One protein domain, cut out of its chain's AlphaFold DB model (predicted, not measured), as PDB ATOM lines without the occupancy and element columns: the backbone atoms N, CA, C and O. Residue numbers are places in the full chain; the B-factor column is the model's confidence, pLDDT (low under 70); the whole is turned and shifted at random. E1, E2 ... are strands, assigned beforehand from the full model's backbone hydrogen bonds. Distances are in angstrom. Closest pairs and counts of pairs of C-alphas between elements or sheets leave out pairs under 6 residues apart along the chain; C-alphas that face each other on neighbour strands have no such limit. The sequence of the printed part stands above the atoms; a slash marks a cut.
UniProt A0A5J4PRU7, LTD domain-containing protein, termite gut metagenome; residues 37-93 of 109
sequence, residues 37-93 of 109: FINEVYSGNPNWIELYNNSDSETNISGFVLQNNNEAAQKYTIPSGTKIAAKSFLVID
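AT A GLANCE: This is residues 37 to 93 of the 109 residues of the protein "LTD domain-containing protein" of termite gut metagenome (UniProt A0A5J4PRU7). An antiparallel sheet of three strands, E1, E2 and E5, makes one wall of the domain, and a small hairpin, E3 and E4, folds back partly over one face of it without touching its strands. The two parts are joined at one end by the links E2 to E3 and E4 to E5, which run side by side and pair briefly, residues 59 to 60 with residues 83 to 84, antiparallel. The printed part has 57 residues with five named strands, in the order E1 E2 E3 E4 E5, and no named helix; the larger sheet has the order E1 - E2 - E5. The class is all strand, though under half of the residues, 23 of 57, are in named elements. The whole is only just compact, close to loose, with a radius of gyration of the C-alphas of 11.9 A, and only just elongated, spanning 33 by 22 by 17 A.

IN THESE COORDINATES: In the larger sheet, E1 is residues 37 to 42, 15.0 A from first to last C-alpha, beginning at C-alpha 37 at (205.972, 182.287, 180.334). E2 is residues 48 to 53, 16.7 A long. E5 is residues 88 to 92, 13.5 A long, ending at C-alpha 92 at (199.447, 172.507, 186.205). The smaller sheet has two strands of three residues each: E3, residues 65 to 67, with C-alpha 65 at (210.886, 172.986, 188.649), and E4, residues 75 to 77.

HOW THE PARTS SIT: E2 is the inner strand of the larger sheet, with E1 and E5 as edge strands. E1 and E2 form a hairpin, antiparallel with 161 degrees between their directions; N 39 and O 50 are 2.8 A apart and N 50 and O 40 are 2.9 A apart, both within hydrogen-bond range. E2 and E5 are antiparallel at 156 degrees, and their C-alphas 50 and 91 face each other at 4.3 A. N 51 and O 90 are 2.8 A apart, within hydrogen-bond range. E3 and E4 form a second hairpin, antiparallel at 160 degrees, with N 66 and O 76 at 2.9 A, within hydrogen-bond range. E3 is apart from E1, E2 and E5, and so is E4.

THE WHOLE: The two C-alphas farthest apart, those of Asp 56 and Ala 73, are 34.0 A from each other. The printed part has no cut. The link E1 to E2 is tight, the links E3 to E4 and E4 to E5 are short, and the link E2 to E3, 11 residues, is long. The mean pLDDT of the printed part is 92.5, and no printed residue is under 70.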
ATOM      1  N   PHE A  37     206.487 181.315 179.370       95.12
ATOM      2  CA  PHE A  37     205.972 182.287 180.334       95.12
ATOM      3  C   PHE A  37     205.032 181.630 181.337       95.12
ATOM      4  O   PHE A  37     204.308 180.698 180.996       95.12
ATOM      5  N   ILE A  38     204.990 182.170 182.555       93.69
ATOM      6  CA  ILE A  38     203.831 182.000 183.434       93.69
ATOM      7  C   ILE A  38     202.762 182.965 182.919       93.69
ATOM      8  O   ILE A  38     202.990 184.175 182.923       93.69
ATOM      9  N   ASN A  39     201.642 182.432 182.436       96.12
ATOM     10  CA  ASN A  39     200.539 183.231 181.909       96.12
ATOM     11  C   ASN A  39     199.569 183.649 183.018       96.12
ATOM     12  O   ASN A  39     199.231 184.823 183.133       96.12
ATOM     13  N   GLU A  40     199.167 182.698 183.863       94.38
ATOM     14  CA  GLU A  40     198.225 182.941 184.953       94.38
ATOM     15  C   GLU A  40     198.566 182.088 186.180       94.38
ATOM     16  O   GLU A  40     199.164 181.012 186.084       94.38
ATOM     17  N   VAL A  41     198.205 182.605 187.354       91.44
ATOM     18  CA  VAL A  41     198.358 181.934 188.642       91.44
ATOM     19  C   VAL A  41     197.082 182.140 189.449       91.44
ATOM     20  O   VAL A  41     196.669 183.278 189.669       91.44
ATOM     21  N   TYR A  42     196.491 181.051 189.933       90.81
ATOM     22  CA  TYR A  42     195.273 181.083 190.738       90.81
ATOM     23  C   TYR A  42     195.475 180.380 192.078       90.81
ATOM     24  O   TYR A  42     195.722 179.177 192.134       90.81
ATOM     25  N   SER A  43     195.321 181.123 193.172       88.12
ATOM     26  CA  SER A  43     195.549 180.663 194.549       88.12
ATOM     27  C   SER A  43     194.273 180.221 195.285       88.12
ATOM     28  O   SER A  43     194.162 180.382 196.499       88.12
ATOM     29  N   GLY A  44     193.285 179.685 194.560       85.56
ATOM     30  CA  GLY A  44     192.067 179.121 195.153       85.56
ATOM     31  C   GLY A  44     192.157 177.619 195.429       85.56
ATOM     32  O   GLY A  44     193.231 177.077 195.658       85.56
ATOM     33  N   ASN A  45     191.003 176.945 195.421       83.19
ATOM     34  CA  ASN A  45     190.901 175.497 195.617       83.19
ATOM     35  C   ASN A  45     190.107 174.856 194.458       83.19
ATOM     36  O   ASN A  45     188.885 175.024 194.423       83.19
ATOM     37  N   PRO A  46     190.760 174.116 193.537       86.56
ATOM     38  CA  PRO A  46     192.203 173.851 193.496       86.56
ATOM     39  C   PRO A  46     193.012 175.083 193.069       86.56
ATOM     40  O   PRO A  46     192.505 175.966 192.373       86.56
ATOM     41  N   ASN A  47     194.271 175.127 193.496       89.94
ATOM     42  CA  ASN A  47     195.248 176.096 193.026       89.94
ATOM     43  C   ASN A  47     195.862 175.606 191.706       89.94
ATOM     44  O   ASN A  47     195.908 174.406 191.441       89.94
ATOM     45  N   TRP A  48     196.298 176.526 190.850       94.31
ATOM     46  CA  TRP A  48     196.909 176.152 189.575       94.31
ATOM     47  C   TRP A  48     197.807 177.253 189.011       94.31
ATOM     48  O   TRP A  48     197.707 178.427 189.375       94.31
ATOM     49  N   ILE A  49     198.706 176.843 188.117       94.62
ATOM     50  CA  ILE A  49     199.587 177.709 187.328       94.62
ATOM     51  C   ILE A  49     199.388 177.360 185.855       94.62
ATOM     52  O   ILE A  49     199.421 176.185 185.492       94.62
ATOM     53  N   GLU A  50     199.215 178.368 185.006       97.00
ATOM     54  CA  GLU A  50     199.201 178.208 183.555       97.00
ATOM     55  C   GLU A  50     200.524 178.678 182.950       97.00
ATOM     56  O   GLU A  50     200.991 179.794 183.187       97.00
ATOM     57  N   LEU A  51     201.122 177.814 182.136       97.12
ATOM     58  CA  LEU A  51     202.304 178.103 181.340       97.12
ATOM     59  C   LEU A  51     201.901 178.365 179.892       97.12
ATOM     60  O   LEU A  51     201.078 177.640 179.341       97.12
ATOM     61  N   TYR A  52     202.533 179.347 179.257       98.00
ATOM     62  CA  TYR A  52     202.346 179.662 177.845       98.00
ATOM     63  C   TYR A  52     203.657 179.537 177.075       98.00
ATOM     64  O   TYR A  52     204.661 180.164 177.421       98.00
ATOM     65  N   ASN A  53     203.629 178.752 176.000       97.44
ATOM     66  CA  ASN A  53     204.714 178.682 175.033       97.44
ATOM     67  C   ASN A  53     204.452 179.668 173.886       97.44
ATOM     68  O   ASN A  53     203.703 179.375 172.955       97.44
ATOM     69  N   ASN A  54     205.116 180.821 173.922       97.50
ATOM     70  CA  ASN A  54     205.046 181.821 172.860       97.50
ATOM     71  C   ASN A  54     206.000 181.536 171.688       97.50
ATOM     72  O   ASN A  54     206.114 182.368 170.789       97.50
ATOM     73  N   SER A  55     206.729 180.421 171.673       95.88
ATOM     74  CA  SER A  55     207.557 180.071 170.517       95.88
ATOM     75  C   SER A  55     206.703 179.563 169.351       95.88
ATOM     76  O   SER A  55     205.508 179.280 169.488       95.88
ATOM     77  N   ASP A  56     207.331 179.452 168.182       97.19
ATOM     78  CA  ASP A  56     206.723 178.876 166.978       97.19
ATOM     79  C   ASP A  56     206.966 177.352 166.883       97.19
ATOM     80  O   ASP A  56     206.721 176.738 165.845       97.19
ATOM     81  N   SER A  57     207.449 176.724 167.962       96.19
ATOM     82  CA  SER A  57     207.785 175.296 168.038       96.19
ATOM     83  C   SER A  57     207.288 174.649 169.332       96.19
ATOM     84  O   SER A  57     206.981 175.329 170.303       96.19
ATOM     85  N   GLU A  58     207.220 173.318 169.377       97.06
ATOM     86  CA  GLU A  58     206.976 172.586 170.625       97.06
ATOM     87  C   GLU A  58     208.155 172.752 171.599       97.06
ATOM     88  O   GLU A  58     209.311 172.554 171.220       97.06
ATOM     89  N   THR A  59     207.865 173.067 172.861       95.81
ATOM     90  CA  THR A  59     208.866 173.194 173.928       95.81
ATOM     91  C   THR A  59     208.758 172.011 174.879       95.81
ATOM     92  O   THR A  59     207.699 171.755 175.451       95.81
ATOM     93  N   ASN A  60     209.865 171.289 175.066       95.12
ATOM     94  CA  ASN A  60     209.980 170.257 176.093       95.12
ATOM     95  C   ASN A  60     210.336 170.907 177.433       95.12
ATOM     96  O   ASN A  60     211.342 171.603 177.523       95.12
ATOM     97  N   ILE A  61     209.521 170.654 178.455       95.38
ATOM     98  CA  ILE A  61     209.682 171.206 179.810       95.38
ATOM     99  C   ILE A  61     209.874 170.103 180.859       95.38
ATOM    100  O   ILE A  61     209.656 170.300 182.054       95.38
ATOM    101  N   SER A  62     210.246 168.904 180.409       95.19
ATOM    102  CA  SER A  62     210.568 167.778 181.285       95.19
ATOM    103  C   SER A  62     211.632 168.178 182.304       95.19
ATOM    104  O   SER A  62     212.688 168.676 181.927       95.19
ATOM    105  N   GLY A  63     211.382 167.911 183.585       93.12
ATOM    106  CA  GLY A  63     212.347 168.176 184.652       93.12
ATOM    107  C   GLY A  63     212.380 169.621 185.150       93.12
ATOM    108  O   GLY A  63     213.067 169.889 186.134       93.12
ATOM    109  N   PHE A  64     211.612 170.534 184.547       93.69
ATOM    110  CA  PHE A  64     211.507 171.904 185.047       93.69
ATOM    111  C   PHE A  64     210.921 171.898 186.454       93.69
ATOM    112  O   PHE A  64     210.129 171.024 186.812       93.69
ATOM    113  N   VAL A  65     211.304 172.888 187.254       91.88
ATOM    114  CA  VAL A  65     210.886 172.986 188.649       91.88
ATOM    115  C   VAL A  65     210.018 174.220 188.842       91.88
ATOM    116  O   VAL A  65     210.478 175.344 188.663       91.88
ATOM    117  N   LEU A  66     208.773 174.002 189.264       90.56
ATOM    118  CA  LEU A  66     207.937 175.047 189.839       90.56
ATOM    119  C   LEU A  66     208.231 175.146 191.335       90.56
ATOM    120  O   LEU A  66     208.275 174.135 192.041       90.56
ATOM    121  N   GLN A  67     208.451 176.366 191.809       87.25
ATOM    122  CA  GLN A  67     208.858 176.636 193.180       87.25
ATOM    123  C   GLN A  67     208.359 178.016 193.608       87.25
ATOM    124  O   GLN A  67     208.457 178.981 192.850       87.25
ATOM    125  N   ASN A  68     207.877 178.120 194.847       83.31
ATOM    126  CA  ASN A  68     207.647 179.408 195.492       83.31
ATOM    127  C   ASN A  68     208.974 179.916 196.085       83.31
ATOM    128  O   ASN A  68     209.625 179.225 196.871       83.31
ATOM    129  N   ASN A  69     209.379 181.138 195.731       79.69
ATOM    130  CA  ASN A  69     210.616 181.746 196.228       79.69
ATOM    131  C   ASN A  69     210.633 181.928 197.753       79.69
ATOM    132  O   ASN A  69     211.695 181.831 198.364       79.69
ATOM    133  N   ASN A  70     209.470 182.152 198.371       78.44
ATOM    134  CA  ASN A  70     209.351 182.295 199.822       78.44
ATOM    135  C   ASN A  70     209.410 180.940 200.548       78.44
ATOM    136  O   ASN A  70     209.660 180.896 201.749       78.44
ATOM    137  N   GLU A  71     209.222 179.836 199.822       74.88
ATOM    138  CA  GLU A  71     209.150 178.478 200.362       74.88
ATOM    139  C   GLU A  71     210.026 177.527 199.544       74.88
ATOM    140  O   GLU A  71     209.583 176.515 199.007       74.88
ATOM    141  N   ALA A  72     211.318 177.849 199.459       73.38
ATOM    142  CA  ALA A  72     212.240 177.189 198.539       73.38
ATOM    143  C   ALA A  72     212.405 175.665 198.719       73.38
ATOM    144  O   ALA A  72     212.927 174.982 197.833       73.38
ATOM    145  N   ALA A  73     211.984 175.128 199.865       80.38
ATOM    146  CA  ALA A  73     211.981 173.697 200.141       80.38
ATOM    147  C   ALA A  73     210.866 172.943 199.396       80.38
ATOM    148  O   ALA A  73     211.017 171.750 199.139       80.38
ATOM    149  N   GLN A  74     209.763 173.615 199.047       83.12
ATOM    150  CA  GLN A  74     208.655 172.994 198.336       83.12
ATOM    151  C   GLN A  74     208.790 173.224 196.835       83.12
ATOM    152  O   GLN A  74     208.851 174.353 196.347       83.12
ATOM    153  N   LYS A  75     208.872 172.118 196.100       88.38
ATOM    154  CA  LYS A  75     209.151 172.096 194.670       88.38
ATOM    155  C   LYS A  75     208.243 171.088 193.997       88.38
ATOM    156  O   LYS A  75     207.984 170.020 194.549       88.38
ATOM    157  N   TYR A  76     207.820 171.411 192.788       90.88
ATOM    158  CA  TYR A  76     207.148 170.484 191.897       90.88
ATOM    159  C   TYR A  76     207.986 170.318 190.634       90.88
ATOM    160  O   TYR A  76     208.209 171.281 189.901       90.88
ATOM    161  N   THR A  77     208.464 169.100 190.395       94.12
ATOM    162  CA  THR A  77     209.202 168.756 189.177       94.12
ATOM    163  C   THR A  77     208.227 168.277 188.114       94.12
ATOM    164  O   THR A  77     207.484 167.319 188.326       94.12
ATOM    165  N   ILE A  78     208.258 168.921 186.954       95.06
ATOM    166  CA  ILE A  78     207.411 168.574 185.820       95.06
ATOM    167  C   ILE A  78     207.816 167.185 185.283       95.06
ATOM    168  O   ILE A  78     209.001 166.966 185.004       95.06
ATOM    169  N   PRO A  79     206.864 166.239 185.124       96.69
ATOM    170  CA  PRO A  79     207.160 164.881 184.679       96.69
ATOM    171  C   PRO A  79     207.884 164.814 183.333       96.69
ATOM    172  O   PRO A  79     207.703 165.660 182.451       96.69
ATOM    173  N   SER A  80     208.669 163.752 183.150       96.12
ATOM    174  CA  SER A  80     209.317 163.464 181.870       96.12
ATOM    175  C   SER A  80     208.290 163.277 180.749       96.12
ATOM    176  O   SER A  80     207.224 162.702 180.956       96.12
ATOM    177  N   GLY A  81     208.624 163.763 179.555       95.19
ATOM    178  CA  GLY A  81     207.758 163.728 178.382       95.19
ATOM    179  C   GLY A  81     206.752 164.877 178.311       95.19
ATOM    180  O   GLY A  81     206.001 164.941 177.340       95.19
ATOM    181  N   THR A  82     206.743 165.796 179.282       96.50
ATOM    182  CA  THR A  82     205.844 166.955 179.253       96.50
ATOM    183  C   THR A  82     206.328 167.977 178.236       96.50
ATOM    184  O   THR A  82     207.472 168.441 178.283       96.50
ATOM    185  N   LYS A  83     205.436 168.351 177.321       96.81
ATOM    186  CA  LYS A  83     205.709 169.331 176.277       96.81
ATOM    187  C   LYS A  83     204.527 170.266 176.089       96.81
ATOM    188  O   LYS A  83     203.385 169.871 176.316       96.81
ATOM    189  N   ILE A  84     204.811 171.480 175.636       97.69
ATOM    190  CA  ILE A  84     203.801 172.472 175.266       97.69
ATOM    191  C   ILE A  84     203.958 172.763 173.777       97.69
ATOM    192  O   ILE A  84     205.029 173.186 173.337       97.69
ATOM    193  N   ALA A  85     202.902 172.545 172.994       98.56
ATOM    194  CA  ALA A  85     202.896 172.870 171.569       98.56
ATOM    195  C   ALA A  85     203.121 174.378 171.326       98.56
ATOM    196  O   ALA A  85     202.987 175.198 172.237       98.56
ATOM    197  N   ALA A  86     203.465 174.747 170.092       98.00
ATOM    198  CA  ALA A  86     203.619 176.148 169.702       98.00
ATOM    199  C   ALA A  86     202.339 176.947 170.008       98.00
ATOM    200  O   ALA A  86     201.230 176.450 169.787       98.00
ATOM    201  N   LYS A  87     202.494 178.178 170.510       98.06
ATOM    202  CA  LYS A  87     201.390 179.100 170.849       98.06
ATOM    203  C   LYS A  87     200.297 178.481 171.730       98.06
ATOM    204  O   LYS A  87     199.131 178.855 171.620       98.06
ATOM    205  N   SER A  88     200.654 177.518 172.576       98.56
ATOM    206  CA  SER A  88     199.705 176.754 173.391       98.56
ATOM    207  C   SER A  88     199.954 176.941 174.886       98.56
ATOM    208  O   SER A  88     201.028 177.385 175.303       98.56
ATOM    209  N   PHE A  89     198.946 176.579 175.676       98.38
ATOM    210  CA  PHE A  89     198.936 176.694 177.130       98.38
ATOM    211  C   PHE A  89     198.984 175.316 177.793       98.38
ATOM    212  O   PHE A  89     198.512 174.327 177.225       98.38
ATOM    213  N   LEU A  90     199.536 175.257 179.002       98.19
ATOM    214  CA  LEU A  90     199.498 174.090 179.876       98.19
ATOM    215  C   LEU A  90     199.151 174.525 181.297       98.19
ATOM    216  O   LEU A  90     199.899 175.283 181.908       98.19
ATOM    217  N   VAL A  91     198.062 173.982 181.833       97.19
ATOM    218  CA  VAL A  91     197.681 174.150 183.238       97.19
ATOM    219  C   VAL A  91     198.306 173.036 184.071       97.19
ATOM    220  O   VAL A  91     198.262 171.864 183.695       97.19
ATOM    221  N   ILE A  92     198.888 173.412 185.205       95.69
ATOM    222  CA  ILE A  92     199.447 172.507 186.205       95.69
ATOM    223  C   ILE A  92     198.730 172.780 187.527       95.69
ATOM    224  O   ILE A  92     198.760 173.904 188.021       95.69
ATOM    225  N   ASP A  93     198.114 171.750 188.098       94.50
ATOM    226  CA  ASP A  93     197.361 171.769 189.364       94.50
ATOM    227  C   ASP A  93     197.827 170.672 190.349       94.50
ATOM    228  O   ASP A  93     197.308 170.530 191.451       94.50
TER     229      ASP A  93